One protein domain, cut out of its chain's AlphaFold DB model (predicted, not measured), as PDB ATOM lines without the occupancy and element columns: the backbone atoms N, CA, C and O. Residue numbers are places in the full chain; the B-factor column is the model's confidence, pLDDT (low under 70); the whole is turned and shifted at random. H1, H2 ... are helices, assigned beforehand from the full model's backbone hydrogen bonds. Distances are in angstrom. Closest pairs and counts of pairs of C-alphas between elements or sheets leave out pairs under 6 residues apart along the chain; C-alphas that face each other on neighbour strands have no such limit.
ATOM      1  N   ILE A 282     212.621 274.422 290.850       92.19
ATOM      2  CA  ILE A 282     211.738 275.442 290.269       92.19
ATOM      3  C   ILE A 282     212.506 276.432 289.383       92.19
ATOM      4  O   ILE A 282     211.962 276.881 288.375       92.19
ATOM      5  N   ASP A 283     213.757 276.743 289.722       89.75
ATOM      6  CA  ASP A 283     214.584 277.677 288.956       89.75
ATOM      7  C   ASP A 283     215.138 277.044 287.668       89.75
ATOM      8  O   ASP A 283     215.271 277.728 286.651       89.75
ATOM      9  N   HIS A 284     215.440 275.739 287.677       89.88
ATOM     10  CA  HIS A 284     216.032 275.047 286.525       89.88
ATOM     11  C   HIS A 284     214.993 274.478 285.558       89.88
ATOM     12  O   HIS A 284     215.277 274.331 284.366       89.88
ATOM     13  N   ILE A 285     213.791 274.148 286.038       93.00
ATOM     14  CA  ILE A 285     212.759 273.533 285.205       93.00
ATOM     15  C   ILE A 285     211.688 274.557 284.854       93.00
ATOM     16  O   ILE A 285     210.836 274.926 285.662       93.00
ATOM     17  N   ASN A 286     211.686 274.974 283.590       92.44
ATOM     18  CA  ASN A 286     210.665 275.876 283.081       92.44
ATOM     19  C   ASN A 286     209.313 275.160 282.942       92.44
ATOM     20  O   ASN A 286     209.110 274.359 282.027       92.44
ATOM     21  N   VAL A 287     208.365 275.497 283.816       93.62
ATOM     22  CA  VAL A 287     206.982 275.010 283.744       93.62
ATOM     23  C   VAL A 287     206.133 275.964 282.895       93.62
ATOM     24  O   VAL A 287     205.949 277.117 283.293       93.62
ATOM     25  N   PRO A 288     205.556 275.531 281.755       92.06
ATOM     26  CA  PRO A 288     204.671 276.380 280.957       92.06
ATOM     27  C   PRO A 288     203.424 276.822 281.736       92.06
ATOM     28  O   PRO A 288     202.889 276.061 282.539       92.06
ATOM     29  N   ASP A 289     202.887 278.011 281.445       88.88
ATOM     30  CA  ASP A 289     201.780 278.616 282.214       88.88
ATOM     31  C   ASP A 289     200.505 277.770 282.300       88.88
ATOM     32  O   ASP A 289     199.734 277.917 283.251       88.88
ATOM     33  N   LYS A 290     200.283 276.891 281.316       87.81
ATOM     34  CA  LYS A 290     199.166 275.941 281.327       87.81
ATOM     35  C   LYS A 290     199.354 274.817 282.352       87.81
ATOM     36  O   LYS A 290     198.364 274.305 282.845       87.81
ATOM     37  N   TYR A 291     200.594 274.441 282.666       89.75
ATOM     38  CA  TYR A 291     200.904 273.397 283.647       89.75
ATOM     39  C   TYR A 291     201.116 273.947 285.047       89.75
ATOM     40  O   TYR A 291     200.903 273.201 285.987       89.75
ATOM     41  N   LYS A 292     201.496 275.223 285.194       90.06
ATOM     42  CA  LYS A 292     201.680 275.842 286.512       90.06
ATOM     43  C   LYS A 292     200.435 275.653 287.372       90.06
ATOM     44  O   LYS A 292     199.355 276.119 286.999       90.06
ATOM     45  N   TRP A 293     200.628 275.033 288.530       89.12
ATOM     46  CA  TRP A 293     199.576 274.725 289.478       89.12
ATOM     47  C   TRP A 293     198.686 275.930 289.774       89.12
ATOM     48  O   TRP A 293     199.157 277.006 290.161       89.12
ATOM     49  N   LYS A 294     197.378 275.718 289.623       82.19
ATOM     50  CA  LYS A 294     196.303 276.643 289.986       82.19
ATOM     51  C   LYS A 294     195.160 275.824 290.572       82.19
ATOM     52  O   LYS A 294     194.928 274.698 290.151       82.19
ATOM     53  N   LYS A 295     194.408 276.400 291.511       73.62
ATOM     54  CA  LYS A 295     193.311 275.690 292.198       73.62
ATOM     55  C   LYS A 295     192.196 275.213 291.257       73.62
ATOM     56  O   LYS A 295     191.506 274.254 291.590       73.62
ATOM     57  N   ASP A 296     192.044 275.855 290.101       66.50
ATOM     58  CA  ASP A 296     190.886 275.668 289.224       66.50
ATOM     59  C   ASP A 296     191.114 274.653 288.087       66.50
ATOM     60  O   ASP A 296     190.142 274.159 287.516       66.50
ATOM     61  N   TYR A 297     192.366 274.319 287.735       67.44
ATOM     62  CA  TYR A 297     192.670 273.380 286.645       67.44
ATOM     63  C   TYR A 297     194.042 272.706 286.767       67.44
ATOM     64  O   TYR A 297     195.045 273.346 287.072       67.44
ATOM     65  N   ASN A 298     194.084 271.406 286.445       73.62
ATOM     66  CA  ASN A 298     195.222 270.526 286.737       73.62
ATOM     67  C   ASN A 298     195.628 269.704 285.498       73.62
ATOM     68  O   ASN A 298     195.204 268.558 285.343       73.62
ATOM     69  N   TYR A 299     196.444 270.275 284.606       83.19
ATOM     70  CA  TYR A 299     196.899 269.577 283.391       83.19
ATOM     71  C   TYR A 299     197.874 268.436 283.699       83.19
ATOM     72  O   TYR A 299     197.759 267.359 283.120       83.19
ATOM     73  N   THR A 300     198.795 268.659 284.638       89.19
ATOM     74  CA  THR A 300     199.843 267.708 285.032       89.19
ATOM     75  C   THR A 300     199.268 266.359 285.449       89.19
ATOM     76  O   THR A 300     199.614 265.331 284.878       89.19
ATOM     77  N   VAL A 301     198.321 266.358 286.389       88.50
ATOM     78  CA  VAL A 301     197.717 265.120 286.902       88.50
ATOM     79  C   VAL A 301     196.938 264.373 285.814       88.50
ATOM     80  O   VAL A 301     197.012 263.149 285.732       88.50
ATOM     81  N   GLY A 302     196.226 265.096 284.941       83.31
ATOM     82  CA  GLY A 302     195.490 264.487 283.832       83.31
ATOM     83  C   GLY A 302     196.403 263.782 282.825       83.31
ATOM     84  O   GLY A 302     196.090 262.682 282.370       83.31
ATOM     85  N   GLU A 303     197.552 264.383 282.512       89.12
ATOM     86  CA  GLU A 303     198.557 263.757 281.653       89.12
ATOM     87  C   GLU A 303     199.225 262.567 282.333       89.12
ATOM     88  O   GLU A 303     199.291 261.508 281.719       89.12
ATOM     89  N   ILE A 304     199.623 262.687 283.606       89.38
ATOM     90  CA  ILE A 304     200.181 261.561 284.368       89.38
ATOM     91  C   ILE A 304     199.211 260.374 284.343       89.38
ATOM     92  O   ILE A 304     199.627 259.262 284.059       89.38
ATOM     93  N   PHE A 305     197.909 260.576 284.558       87.38
ATOM     94  CA  PHE A 305     196.945 259.463 284.558       87.38
ATOM     95  C   PHE A 305     196.690 258.861 283.178       87.38
ATOM     96  O   PHE A 305     196.219 257.728 283.074       87.38
ATOM     97  N   THR A 306     196.972 259.615 282.119       83.25
ATOM     98  CA  THR A 306     196.798 259.148 280.743       83.25
ATOM     99  C   THR A 306     198.056 258.448 280.230       83.25
ATOM    100  O   THR A 306     197.961 257.439 279.532       83.25
ATOM    101  N   GLU A 307     199.231 258.979 280.565       85.88
ATOM    102  CA  GLU A 307     200.529 258.525 280.065       85.88
ATOM    103  C   GLU A 307     201.174 257.484 280.986       85.88
ATOM    104  O   GLU A 307     201.733 256.494 280.508       85.88
ATOM    105  N   CYS A 308     201.063 257.660 282.302       81.75
ATOM    106  CA  CYS A 308     201.629 256.756 283.291       81.75
ATOM    107  C   CYS A 308     200.592 255.690 283.664       81.75
ATOM    108  O   CYS A 308     199.562 255.967 284.276       81.75
ATOM    109  N   LYS A 309     200.871 254.430 283.321       87.25
ATOM    110  CA  LYS A 309     200.019 253.272 283.651       87.25
ATOM    111  C   LYS A 309     200.208 252.826 285.108       87.25
ATOM    112  O   LYS A 309     200.511 251.663 285.367       87.25
ATOM    113  N   PHE A 310     200.102 253.759 286.048       88.94
ATOM    114  CA  PHE A 310     200.269 253.478 287.471       88.94
ATOM    115  C   PHE A 310     199.067 252.731 288.059       88.94
ATOM    116  O   PHE A 310     197.954 252.769 287.531       88.94
ATOM    117  N   GLU A 311     199.293 252.045 289.180       84.44
ATOM    118  CA  GLU A 311     198.219 251.436 289.966       84.44
ATOM    119  C   GLU A 311     197.283 252.507 290.549       84.44
ATOM    120  O   GLU A 311     197.733 253.585 290.936       84.44
ATOM    121  N   SER A 312     195.993 252.177 290.712       80.12
ATOM    122  CA  SER A 312     194.970 253.114 291.221       80.12
ATOM    123  C   SER A 312     195.391 253.812 292.514       80.12
ATOM    124  O   SER A 312     195.257 255.022 292.622       80.12
ATOM    125  N   LYS A 313     195.985 253.073 293.459       82.31
ATOM    126  CA  LYS A 313     196.430 253.614 294.754       82.31
ATOM    127  C   LYS A 313     197.466 254.740 294.614       82.31
ATOM    128  O   LYS A 313     197.462 255.677 295.405       82.31
ATOM    129  N   ILE A 314     198.340 254.648 293.608       87.19
ATOM    130  CA  ILE A 314     199.368 255.653 293.315       87.19
ATOM    131  C   ILE A 314     198.693 256.874 292.690       87.19
ATOM    132  O   ILE A 314     198.935 257.995 293.128       87.19
ATOM    133  N   CYS A 315     197.796 256.664 291.722       82.94
ATOM    134  CA  CYS A 315     197.022 257.746 291.115       82.94
ATOM    135  C   CYS A 315     196.191 258.510 292.156       82.94
ATOM    136  O   CYS A 315     196.226 259.740 292.190       82.94
ATOM    137  N   ASP A 316     195.506 257.795 293.050       80.56
ATOM    138  CA  ASP A 316     194.706 258.377 294.130       80.56
ATOM    139  C   ASP A 316     195.570 259.208 295.085       80.56
ATOM    140  O   ASP A 316     195.193 260.320 295.466       80.56
ATOM    141  N   PHE A 317     196.758 258.704 295.435       89.25
ATOM    142  CA  PHE A 317     197.714 259.423 296.272       89.25
ATOM    143  C   PHE A 317     198.216 260.709 295.601       89.25
ATOM    144  O   PHE A 317     198.166 261.775 296.223       89.25
ATOM    145  N   ILE A 318     198.632 260.632 294.330       88.12
ATOM    146  CA  ILE A 318     199.063 261.797 293.540       88.12
ATOM    147  C   ILE A 318     197.946 262.836 293.505       88.12
ATOM    148  O   ILE A 318     198.182 264.001 293.826       88.12
ATOM    149  N   PHE A 319     196.721 262.418 293.167       86.50
ATOM    150  CA  PHE A 319     195.571 263.315 293.110       86.50
ATOM    151  C   PHE A 319     195.336 264.006 294.452       86.50
ATOM    152  O   PHE A 319     195.195 265.227 294.503       86.50
ATOM    153  N   HIS A 320     195.331 263.239 295.545       84.56
ATOM    154  CA  HIS A 320     195.100 263.784 296.875       84.56
ATOM    155  C   HIS A 320     196.163 264.817 297.244       84.56
ATOM    156  O   HIS A 320     195.810 265.932 297.618       84.56
ATOM    157  N   LYS A 321     197.453 264.494 297.104       88.06
ATOM    158  CA  LYS A 321     198.544 265.415 297.459       88.06
ATOM    159  C   LYS A 321     198.572 266.665 296.585       88.06
ATOM    160  O   LYS A 321     198.849 267.759 297.077       88.06
ATOM    161  N   TYR A 322     198.223 266.518 295.314       88.88
ATOM    162  CA  TYR A 322     198.149 267.626 294.373       88.88
ATOM    163  C   TYR A 322     196.972 268.582 294.655       88.88
ATOM    164  O   TYR A 322     197.073 269.789 294.427       88.88
ATOM    165  N   VAL A 323     195.850 268.069 295.170       83.81
ATOM    166  CA  VAL A 323     194.672 268.881 295.528       83.81
ATOM    167  C   VAL A 323     194.763 269.448 296.947       83.81
ATOM    168  O   VAL A 323     194.315 270.569 297.172       83.81
ATOM    169  N   GLU A 324     195.347 268.704 297.895       85.88
ATOM    170  CA  GLU A 324     195.577 269.144 299.282       85.88
ATOM    171  C   GLU A 324     196.384 270.449 299.302       85.88
ATOM    172  O   GLU A 324     196.062 271.361 300.059       85.88
ATOM    173  N   ALA A 325     197.380 270.545 298.408       85.69
ATOM    174  CA  ALA A 325     198.175 271.746 298.157       85.69
ATOM    175  C   ALA A 325     198.743 272.385 299.434       85.69
ATOM    176  O   ALA A 325     198.829 273.608 299.562       85.69
ATOM    177  N   SER A 326     199.144 271.529 300.370       84.44
ATOM    178  CA  SER A 326     199.649 271.924 301.676       84.44
ATOM    179  C   SER A 326     200.890 272.796 301.564       84.44
ATOM    180  O   SER A 326     201.744 272.605 300.690       84.44
ATOM    181  N   THR A 327     200.992 273.743 302.488       88.44
ATOM    182  CA  THR A 327     202.210 274.512 302.702       88.44
ATOM    183  C   THR A 327     203.210 273.647 303.461       88.44
ATOM    184  O   THR A 327     202.874 273.092 304.505       88.44
ATOM    185  N   ILE A 328     204.428 273.529 302.936       85.88
ATOM    186  CA  ILE A 328     205.540 272.845 303.604       85.88
ATOM    187  C   ILE A 328     206.594 273.913 303.897       85.88
ATOM    188  O   ILE A 328     207.119 274.530 302.969       85.88
ATOM    189  N   TYR A 329     206.850 274.165 305.183       85.56
ATOM    190  CA  TYR A 329     207.589 275.341 305.668       85.56
ATOM    191  C   TYR A 329     206.950 276.640 305.149       85.56
ATOM    192  O   TYR A 329     205.778 276.875 305.426       85.56
ATOM    193  N   ASP A 330     207.666 277.425 304.344       84.25
ATOM    194  CA  ASP A 330     207.171 278.663 303.726       84.25
ATOM    195  C   ASP A 330     206.801 278.490 302.241       84.25
ATOM    196  O   ASP A 330     206.612 279.460 301.504       84.25
ATOM    197  N   ILE A 331     206.704 277.245 301.769       88.75
ATOM    198  CA  ILE A 331     206.432 276.928 300.367       88.75
ATOM    199  C   ILE A 331     204.960 276.534 300.220       88.75
ATOM    200  O   ILE A 331     204.565 275.404 300.508       88.75
ATOM    201  N   GLU A 332     204.131 277.468 299.749       90.94
ATOM    202  CA  GLU A 332     202.720 277.195 299.442       90.94
ATOM    203  C   GLU A 332     202.602 276.205 298.280       90.94
ATOM    204  O   GLU A 332     203.250 276.392 297.241       90.94
ATOM    205  N   ALA A 333     201.720 275.210 298.419       91.75
ATOM    206  CA  ALA A 333     201.463 274.205 297.392       91.75
ATOM    207  C   ALA A 333     202.758 273.522 296.912       91.75
ATOM    208  O   ALA A 333     202.938 273.279 295.717       91.75
ATOM    209  N   ALA A 334     203.660 273.221 297.857       93.69
ATOM    210  CA  ALA A 334     204.999 272.705 297.578       93.69
ATOM    211  C   ALA A 334     204.967 271.430 296.729       93.69
ATOM    212  O   ALA A 334     205.633 271.353 295.697       93.69
ATOM    213  N   TYR A 335     204.154 270.451 297.131       95.25
ATOM    214  CA  TYR A 335     204.033 269.186 296.409       95.25
ATOM    215  C   TYR A 335     203.472 269.373 294.986       95.25
ATOM    216  O   TYR A 335     204.139 268.942 294.048       95.25
ATOM    217  N   PRO A 336     202.324 270.051 294.771       95.00
ATOM    218  CA  PRO A 336     201.815 270.278 293.420       95.00
ATOM    219  C   PRO A 336     202.787 271.017 292.492       95.00
ATOM    220  O   PRO A 336     203.017 270.565 291.374       95.00
ATOM    221  N   LYS A 337     203.410 272.107 292.962       95.81
ATOM    222  CA  LYS A 337     204.379 272.880 292.162       95.81
ATOM    223  C   LYS A 337     205.610 272.053 291.798       95.81
ATOM    224  O   LYS A 337     206.101 272.133 290.675       95.81
ATOM    225  N   THR A 338     206.084 271.236 292.736       96.50
ATOM    226  CA  THR A 338     207.186 270.300 292.481       96.50
ATOM    227  C   THR A 338     206.763 269.239 291.474       96.50
ATOM    228  O   THR A 338     207.529 268.939 290.566       96.50
ATOM    229  N   LEU A 339     205.543 268.699 291.579       97.38
ATOM    230  CA  LEU A 339     205.053 267.687 290.645       97.38
ATOM    231  C   LEU A 339     204.935 268.240 289.223       97.38
ATOM    232  O   LEU A 339     205.284 267.533 288.283       97.38
ATOM    233  N   ASP A 340     204.501 269.492 289.056       96.44
ATOM    234  CA  ASP A 340     204.490 270.149 287.746       96.44
ATOM    235  C   ASP A 340     205.887 270.212 287.140       96.44
ATOM    236  O   ASP A 340     206.072 269.819 285.989       96.44
ATOM    237  N   ALA A 341     206.869 270.676 287.918       96.81
ATOM    238  CA  ALA A 341     208.256 270.761 287.483       96.81
ATOM    239  C   ALA A 341     208.815 269.377 287.135       96.81
ATOM    240  O   ALA A 341     209.277 269.167 286.017       96.81
ATOM    241  N   VAL A 342     208.686 268.403 288.038       97.00
ATOM    242  CA  VAL A 342     209.122 267.021 287.802       97.00
ATOM    243  C   VAL A 342     208.475 266.469 286.536       97.00
ATOM    244  O   VAL A 342     209.172 265.958 285.667       97.00
ATOM    245  N   TRP A 343     207.164 266.629 286.357       97.38
ATOM    246  CA  TRP A 343     206.486 266.126 285.167       97.38
ATOM    247  C   TRP A 343     206.962 266.800 283.877       97.38
ATOM    248  O   TRP A 343     207.174 266.118 282.873       97.38
ATOM    249  N   GLN A 344     207.186 268.119 283.888       96.88
ATOM    250  CA  GLN A 344     207.761 268.803 282.727       96.88
ATOM    251  C   GLN A 344     209.184 268.332 282.424       96.88
ATOM    252  O   GLN A 344     209.534 268.221 281.250       96.88
ATOM    253  N   PHE A 345     209.986 268.021 283.442       96.38
ATOM    254  CA  PHE A 345     211.304 267.430 283.236       96.38
ATOM    255  C   PHE A 345     211.182 266.060 282.563       96.38
ATOM    256  O   PHE A 345     211.717 265.863 281.477       96.38
ATOM    257  N   ILE A 346     210.381 265.157 283.140       96.38
ATOM    258  CA  ILE A 346     210.153 263.799 282.623       96.38
ATOM    259  C   ILE A 346     209.698 263.825 281.164       96.38
ATOM    260  O   ILE A 346     210.216 263.083 280.333       96.38
ATOM    261  N   LYS A 347     208.732 264.685 280.835       95.06
ATOM    262  CA  LYS A 347     208.170 264.762 279.482       95.06
ATOM    263  C   LYS A 347     209.175 265.164 278.413       95.06
ATOM    264  O   LYS A 347     208.997 264.761 277.266       95.06
ATOM    265  N   ASN A 348     210.154 265.985 278.775       94.06
ATOM    266  CA  ASN A 348     211.114 266.566 277.842       94.06
ATOM    267  C   ASN A 348     212.480 265.865 277.884       94.06
ATOM    268  O   ASN A 348     213.393 266.303 277.188       94.06
ATOM    269  N   HIS A 349     212.631 264.815 278.693       95.12
ATOM    270  CA  HIS A 349     213.884 264.089 278.858       95.12
ATOM    271  C   HIS A 349     213.937 262.842 277.965       95.12
ATOM    272  O   HIS A 349     212.924 262.169 277.764       95.12
ATOM    273  N   ASP A 350     215.129 262.497 277.472       93.69
ATOM    274  CA  ASP A 350     215.328 261.338 276.591       93.69
ATOM    275  C   ASP A 350     215.048 260.006 277.312       93.69
ATOM    276  O   ASP A 350     214.472 259.087 276.735       93.69
ATOM    277  N   ASP A 351     215.380 259.922 278.606       93.75
ATOM    278  CA  ASP A 351     215.114 258.756 279.470       93.75
ATOM    279  C   ASP A 351     213.732 258.801 280.164       93.75
ATOM    280  O   ASP A 351     213.571 258.484 281.347       93.75
ATOM    281  N   LYS A 352     212.712 259.264 279.434       95.00
ATOM    282  CA  LYS A 352     211.347 259.462 279.949       95.00
ATOM    283  C   LYS A 352     210.765 258.209 280.608       95.00
ATOM    284  O   LYS A 352     210.178 258.301 281.685       95.00
ATOM    285  N   ASP A 353     210.897 257.045 279.975       93.50
ATOM    286  CA  ASP A 353     210.260 255.809 280.448       93.50
ATOM    287  C   ASP A 353     210.833 255.345 281.794       93.50
ATOM    288  O   ASP A 353     210.092 254.915 282.685       93.50
ATOM    289  N   ASN A 354     212.148 255.477 281.978       93.00
ATOM    290  CA  ASN A 354     212.795 255.156 283.243       93.00
ATOM    291  C   ASN A 354     212.405 256.157 284.334       93.00
ATOM    292  O   ASN A 354     212.078 255.750 285.447       93.00
ATOM    293  N   LEU A 355     212.352 257.450 284.012       95.44
ATOM    294  CA  LEU A 355     211.898 258.473 284.949       95.44
ATOM    295  C   LEU A 355     210.433 258.282 285.373       95.44
ATOM    296  O   LEU A 355     210.108 258.464 286.544       95.44
ATOM    297  N   ILE A 356     209.547 257.850 284.466       96.69
ATOM    298  CA  ILE A 356     208.167 257.468 284.810       96.69
ATOM    299  C   ILE A 356     208.164 256.295 285.793       96.69
ATOM    300  O   ILE A 356     207.403 256.302 286.763       96.69
ATOM    301  N   ARG A 357     209.017 255.288 285.575       93.88
ATOM    302  CA  ARG A 357     209.153 254.154 286.498       93.88
ATOM    303  C   ARG A 357     209.621 254.617 287.879       93.88
ATOM    304  O   ARG A 357     209.023 254.208 288.871       93.88
ATOM    305  N   ILE A 358     210.633 255.487 287.941       93.06
ATOM    306  CA  ILE A 358     211.152 256.055 289.195       93.06
ATOM    307  C   ILE A 358     210.063 256.869 289.905       93.06
ATOM    308  O   ILE A 358     209.825 256.646 291.088       93.06
ATOM    309  N   LEU A 359     209.337 257.732 289.184       96.75
ATOM    310  CA  LEU A 359     208.200 258.480 289.728       96.75
ATOM    311  C   LEU A 359     207.166 257.543 290.367       96.75
ATOM    312  O   LEU A 359     206.689 257.817 291.467       96.75
ATOM    313  N   GLY A 360     206.840 256.430 289.706       93.69
ATOM    314  CA  GLY A 360     205.930 255.421 290.245       93.69
ATOM    315  C   GLY A 360     206.442 254.792 291.545       93.69
ATOM    316  O   GLY A 360     205.682 254.697 292.510       93.69
ATOM    317  N   THR A 361     207.719 254.402 291.589       92.19
ATOM    318  CA  THR A 361     208.360 253.812 292.777       92.19
ATOM    319  C   THR A 361     208.410 254.796 293.946       92.19
ATOM    320  O   THR A 361     207.861 254.497 295.003       92.19
ATOM    321  N   GLU A 362     208.964 255.994 293.753       94.94
ATOM    322  CA  GLU A 362     209.083 256.987 294.832       94.94
ATOM    323  C   GLU A 362     207.710 257.428 295.358       94.94
ATOM    324  O   GLU A 362     207.531 257.666 296.555       94.94
ATOM    325  N   THR A 363     206.699 257.494 294.485       93.25
ATOM    326  CA  THR A 363     205.330 257.807 294.907       93.25
ATOM    327  C   THR A 363     204.712 256.669 295.717       93.25
ATOM    328  O   THR A 363     204.035 256.934 296.710       93.25
ATOM    329  N   ALA A 364     204.935 255.410 295.332       89.12
ATOM    330  CA  ALA A 364     204.459 254.263 296.103       89.12
ATOM    331  C   ALA A 364     205.093 254.228 297.504       89.12
ATOM    332  O   ALA A 364     204.377 254.039 298.488       89.12
ATOM    333  N   ASP A 365     206.394 254.504 297.592       85.94
ATOM    334  CA  ASP A 365     207.145 254.554 298.852       85.94
ATOM    335  C   ASP A 365     206.775 255.768 299.722       85.94
ATOM    336  O   ASP A 365     206.993 255.764 300.932       85.94
ATOM    337  N   SER A 366     206.165 256.798 299.127       89.56
ATOM    338  CA  SER A 366     205.652 257.971 299.846       89.56
ATOM    339  C   SER A 366     204.348 257.706 300.605       89.56
ATOM    340  O   SER A 366     203.944 258.517 301.445       89.56
ATOM    341  N   ILE A 367     203.641 256.611 300.312       83.25
ATOM    342  CA  ILE A 367     202.334 256.335 300.918       83.25
ATOM    343  C   ILE A 367     202.511 256.090 302.422       83.25
ATOM    344  O   ILE A 367     203.183 255.158 302.849       83.25
ATOM    345  N   GLY A 368     201.859 256.925 303.234       78.88
ATOM    346  CA  GLY A 368     201.961 256.877 304.696       78.88
ATOM    347  C   GLY A 368     203.085 257.737 305.285       78.88
ATOM    348  O   GLY A 368     203.200 257.805 306.506       78.88
ATOM    349  N   MET A 369     203.875 258.429 304.457       80.56
ATOM    350  CA  MET A 369     204.887 259.379 304.928       80.56
ATOM    351  C   MET A 369     204.285 260.744 305.301       80.56
ATOM    352  O   MET A 369     203.195 261.127 304.860       80.56
ATOM    353  N   CYS A 370     205.030 261.519 306.097       84.00
ATOM    354  CA  CYS A 370     204.708 262.919 306.375       84.00
ATOM    355  C   CYS A 370     204.835 263.788 305.106       84.00
ATOM    356  O   CYS A 370     205.436 263.380 304.111       84.00
ATOM    357  N   GLN A 371     204.278 265.004 305.126       82.25
ATOM    358  CA  GLN A 371     204.261 265.894 303.954       82.25
ATOM    359  C   GLN A 371     205.671 266.221 303.432       82.25
ATOM    360  O   GLN A 371     205.890 266.172 302.225       82.25
ATOM    361  N   GLN A 372     206.629 266.477 304.331       84.81
ATOM    362  CA  GLN A 372     208.038 266.663 303.971       84.81
ATOM    363  C   GLN A 372     208.611 265.407 303.306       84.81
ATOM    364  O   GLN A 372     209.217 265.516 302.248       84.81
ATOM    365  N   GLY A 373     208.377 264.225 303.886       83.56
ATOM    366  CA  GLY A 373     208.843 262.951 303.334       83.56
ATOM    367  C   GLY A 373     208.305 262.683 301.928       83.56
ATOM    368  O   GLY A 373     209.047 262.259 301.050       83.56
ATOM    369  N   CYS A 374     207.033 263.010 301.681       89.25
ATOM    370  CA  CYS A 374     206.440 262.922 300.343       89.25
ATOM    371  C   CYS A 374     207.133 263.862 299.343       89.25
ATOM    372  O   CYS A 374     207.263 263.533 298.167       89.25
ATOM    373  N   LEU A 375     207.548 265.049 299.797       92.56
ATOM    374  CA  LEU A 375     208.225 266.037 298.963       92.56
ATOM    375  C   LEU A 375     209.666 265.611 298.634       92.56
ATOM    376  O   LEU A 375     210.058 265.688 297.474       92.56
ATOM    377  N   THR A 376     210.432 265.103 299.604       90.19
ATOM    378  CA  THR A 376     211.789 264.586 299.348       90.19
ATOM    379  C   THR A 376     211.784 263.373 298.429       90.19
ATOM    380  O   THR A 376     212.596 263.305 297.512       90.19
ATOM    381  N   ARG A 377     210.827 262.453 298.586       91.25
ATOM    382  CA  ARG A 377     210.637 261.343 297.638       91.25
ATOM    383  C   ARG A 377     210.390 261.832 296.213       91.25
ATOM    384  O   ARG A 377     210.924 261.280 295.260       91.25
ATOM    385  N   LEU A 378     209.640 262.917 296.056       94.44
ATOM    386  CA  LEU A 378     209.422 263.514 294.744       94.44
ATOM    387  C   LEU A 378     210.701 264.146 294.163       94.44
ATOM    388  O   LEU A 378     210.915 264.071 292.956       94.44
ATOM    389  N   PHE A 379     211.581 264.709 294.998       93.69
ATOM    390  CA  PHE A 379     212.896 265.193 294.556       93.69
ATOM    391  C   PHE A 379     213.805 264.060 294.074       93.69
ATOM    392  O   PHE A 379     214.529 264.242 293.095       93.69
ATOM    393  N   ASN A 380     213.734 262.881 294.705       91.06
ATOM    394  CA  ASN A 380     214.533 261.711 294.319       91.06
ATOM    395  C   ASN A 380     214.319 261.288 292.865       91.06
ATOM    396  O   ASN A 380     215.222 260.719 292.262       91.06
ATOM    397  N   VAL A 381     213.163 261.608 292.273       94.06
ATOM    398  CA  VAL A 381     212.884 261.336 290.856       94.06
ATOM    399  C   VAL A 381     213.895 262.018 289.932       94.06
ATOM    400  O   VAL A 381     214.204 261.495 288.866       94.06
ATOM    401  N   LEU A 382     214.419 263.171 290.346       92.50
ATOM    402  CA  LEU A 382     215.390 263.958 289.591       92.50
ATOM    403  C   LEU A 382     216.837 263.720 290.048       92.50
ATOM    404  O   LEU A 382     217.763 264.278 289.453       92.50
ATOM    405  N   ASN A 383     217.047 262.909 291.088       87.12
ATOM    406  CA  ASN A 383     218.378 262.616 291.603       87.12
ATOM    407  C   ASN A 383     219.200 261.868 290.538       87.12
ATOM    408  O   ASN A 383     218.735 260.892 289.952       87.12
ATOM    409  N   GLY A 384     220.407 262.360 290.260       81.12
ATOM    410  CA  GLY A 384     221.261 261.865 289.177       81.12
ATOM    411  C   GLY A 384     220.902 262.370 287.771       81.12
ATOM    412  O   GLY A 384     221.648 262.086 286.837       81.12
ATOM    413  N   TYR A 385     219.816 263.139 287.610       85.56
ATOM    414  CA  TYR A 385     219.416 263.743 286.329       85.56
ATOM    415  C   TYR A 385     219.554 265.263 286.307       85.56
ATOM    416  O   TYR A 385     219.868 265.833 285.262       85.56
ATOM    417  N   LEU A 386     219.319 265.927 287.441       84.94
ATOM    418  CA  LEU A 386     219.513 267.366 287.577       84.94
ATOM    419  C   LEU A 386     220.685 267.651 288.515       84.94
ATOM    420  O   LEU A 386     220.716 267.185 289.655       84.94
ATOM    421  N   GLU A 387     221.645 268.439 288.035       77.75
ATOM    422  CA  GLU A 387     222.784 268.870 288.842       77.75
ATOM    423  C   GLU A 387     222.305 269.712 290.037       77.75
ATOM    424  O   GLU A 387     221.413 270.552 289.913       77.75
ATOM    425  N   GLY A 388     222.879 269.468 291.216       70.88
ATOM    426  CA  GLY A 388     222.510 270.171 292.448       70.88
ATOM    427  C   GLY A 388     221.305 269.594 293.200       70.88
ATOM    428  O   GLY A 388     220.950 270.133 294.247       70.88
ATOM    429  N   ILE A 389     220.702 268.497 292.724       75.06
ATOM    430  CA  ILE A 389     219.732 267.714 293.500       75.06
ATOM    431  C   ILE A 389     220.454 266.539 294.157       75.06
ATOM    432  O   ILE A 389     220.727 265.531 293.516       75.06
ATOM    433  N   GLU A 390     220.720 266.665 295.454       68.44
ATOM    434  CA  GLU A 390     221.238 265.593 296.307       68.44
ATOM    435  C   GLU A 390     220.347 265.532 297.554       68.44
ATOM    436  O   GLU A 390     220.416 266.384 298.436       68.44
ATOM    437  N   VAL A 391     219.437 264.557 297.584       65.44
ATOM    438  CA  VAL A 391     218.365 264.463 298.597       65.44
ATOM    439  C   VAL A 391     218.741 263.520 299.747       65.44
ATOM    440  O   VAL A 391     218.063 263.477 300.776       65.44
ATOM    441  N   ARG A 392     219.824 262.753 299.576       66.56
ATOM    442  CA  ARG A 392     220.341 261.831 300.590       66.56
ATOM    443  C   ARG A 392     220.761 262.608 301.826       66.56
ATOM    444  O   ARG A 392     221.324 263.697 301.720       66.56
TER     445      ARG A 392
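AT A GLANCE: This is residues 282 to 392 of the 461 residues of an uncharacterized protein of viral metagenome (UniProt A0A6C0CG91). A rounded cluster of five helices has H3 at its core, H4 and H5 beside it in an up-and-down bundle, each running against the one before, and the hairpin H1 and H2 packed steeply on H3. The 111 printed residues, all helix in class, are compact, with a radius of gyration of the C-alphas of 12.7 A and spans of 31 by 30 by 29 A.

HOW THE PARTS SIT: H3, residues 334 to 348, is the hub. H5, residues 371 to 380, touches it at a shallow tilt of 16 degrees, the closest C-alphas, Tyr 335 and Leu 375, 5.8 A apart. H4, residues 352 to 365, touches H3 only at the corner, only just, with 3 pairs of C-alphas within 8 A. H2, residues 312 to 324, touches H3 at a steep tilt of 55 degrees. H1, residues 299 to 307, is apart from H4. Every O i to N i+4 pair is within hydrogen-bond range in the five helices.

IN THESE COORDINATES: H3 is 21.6 A long, from C-alpha 334 at (204.999, 272.705, 297.578) to C-alpha 348 at (211.114, 266.566, 277.842).

THE WHOLE: The printed part has no cut. Residues 296 to 297 and 390 to 392 have pLDDT under 70.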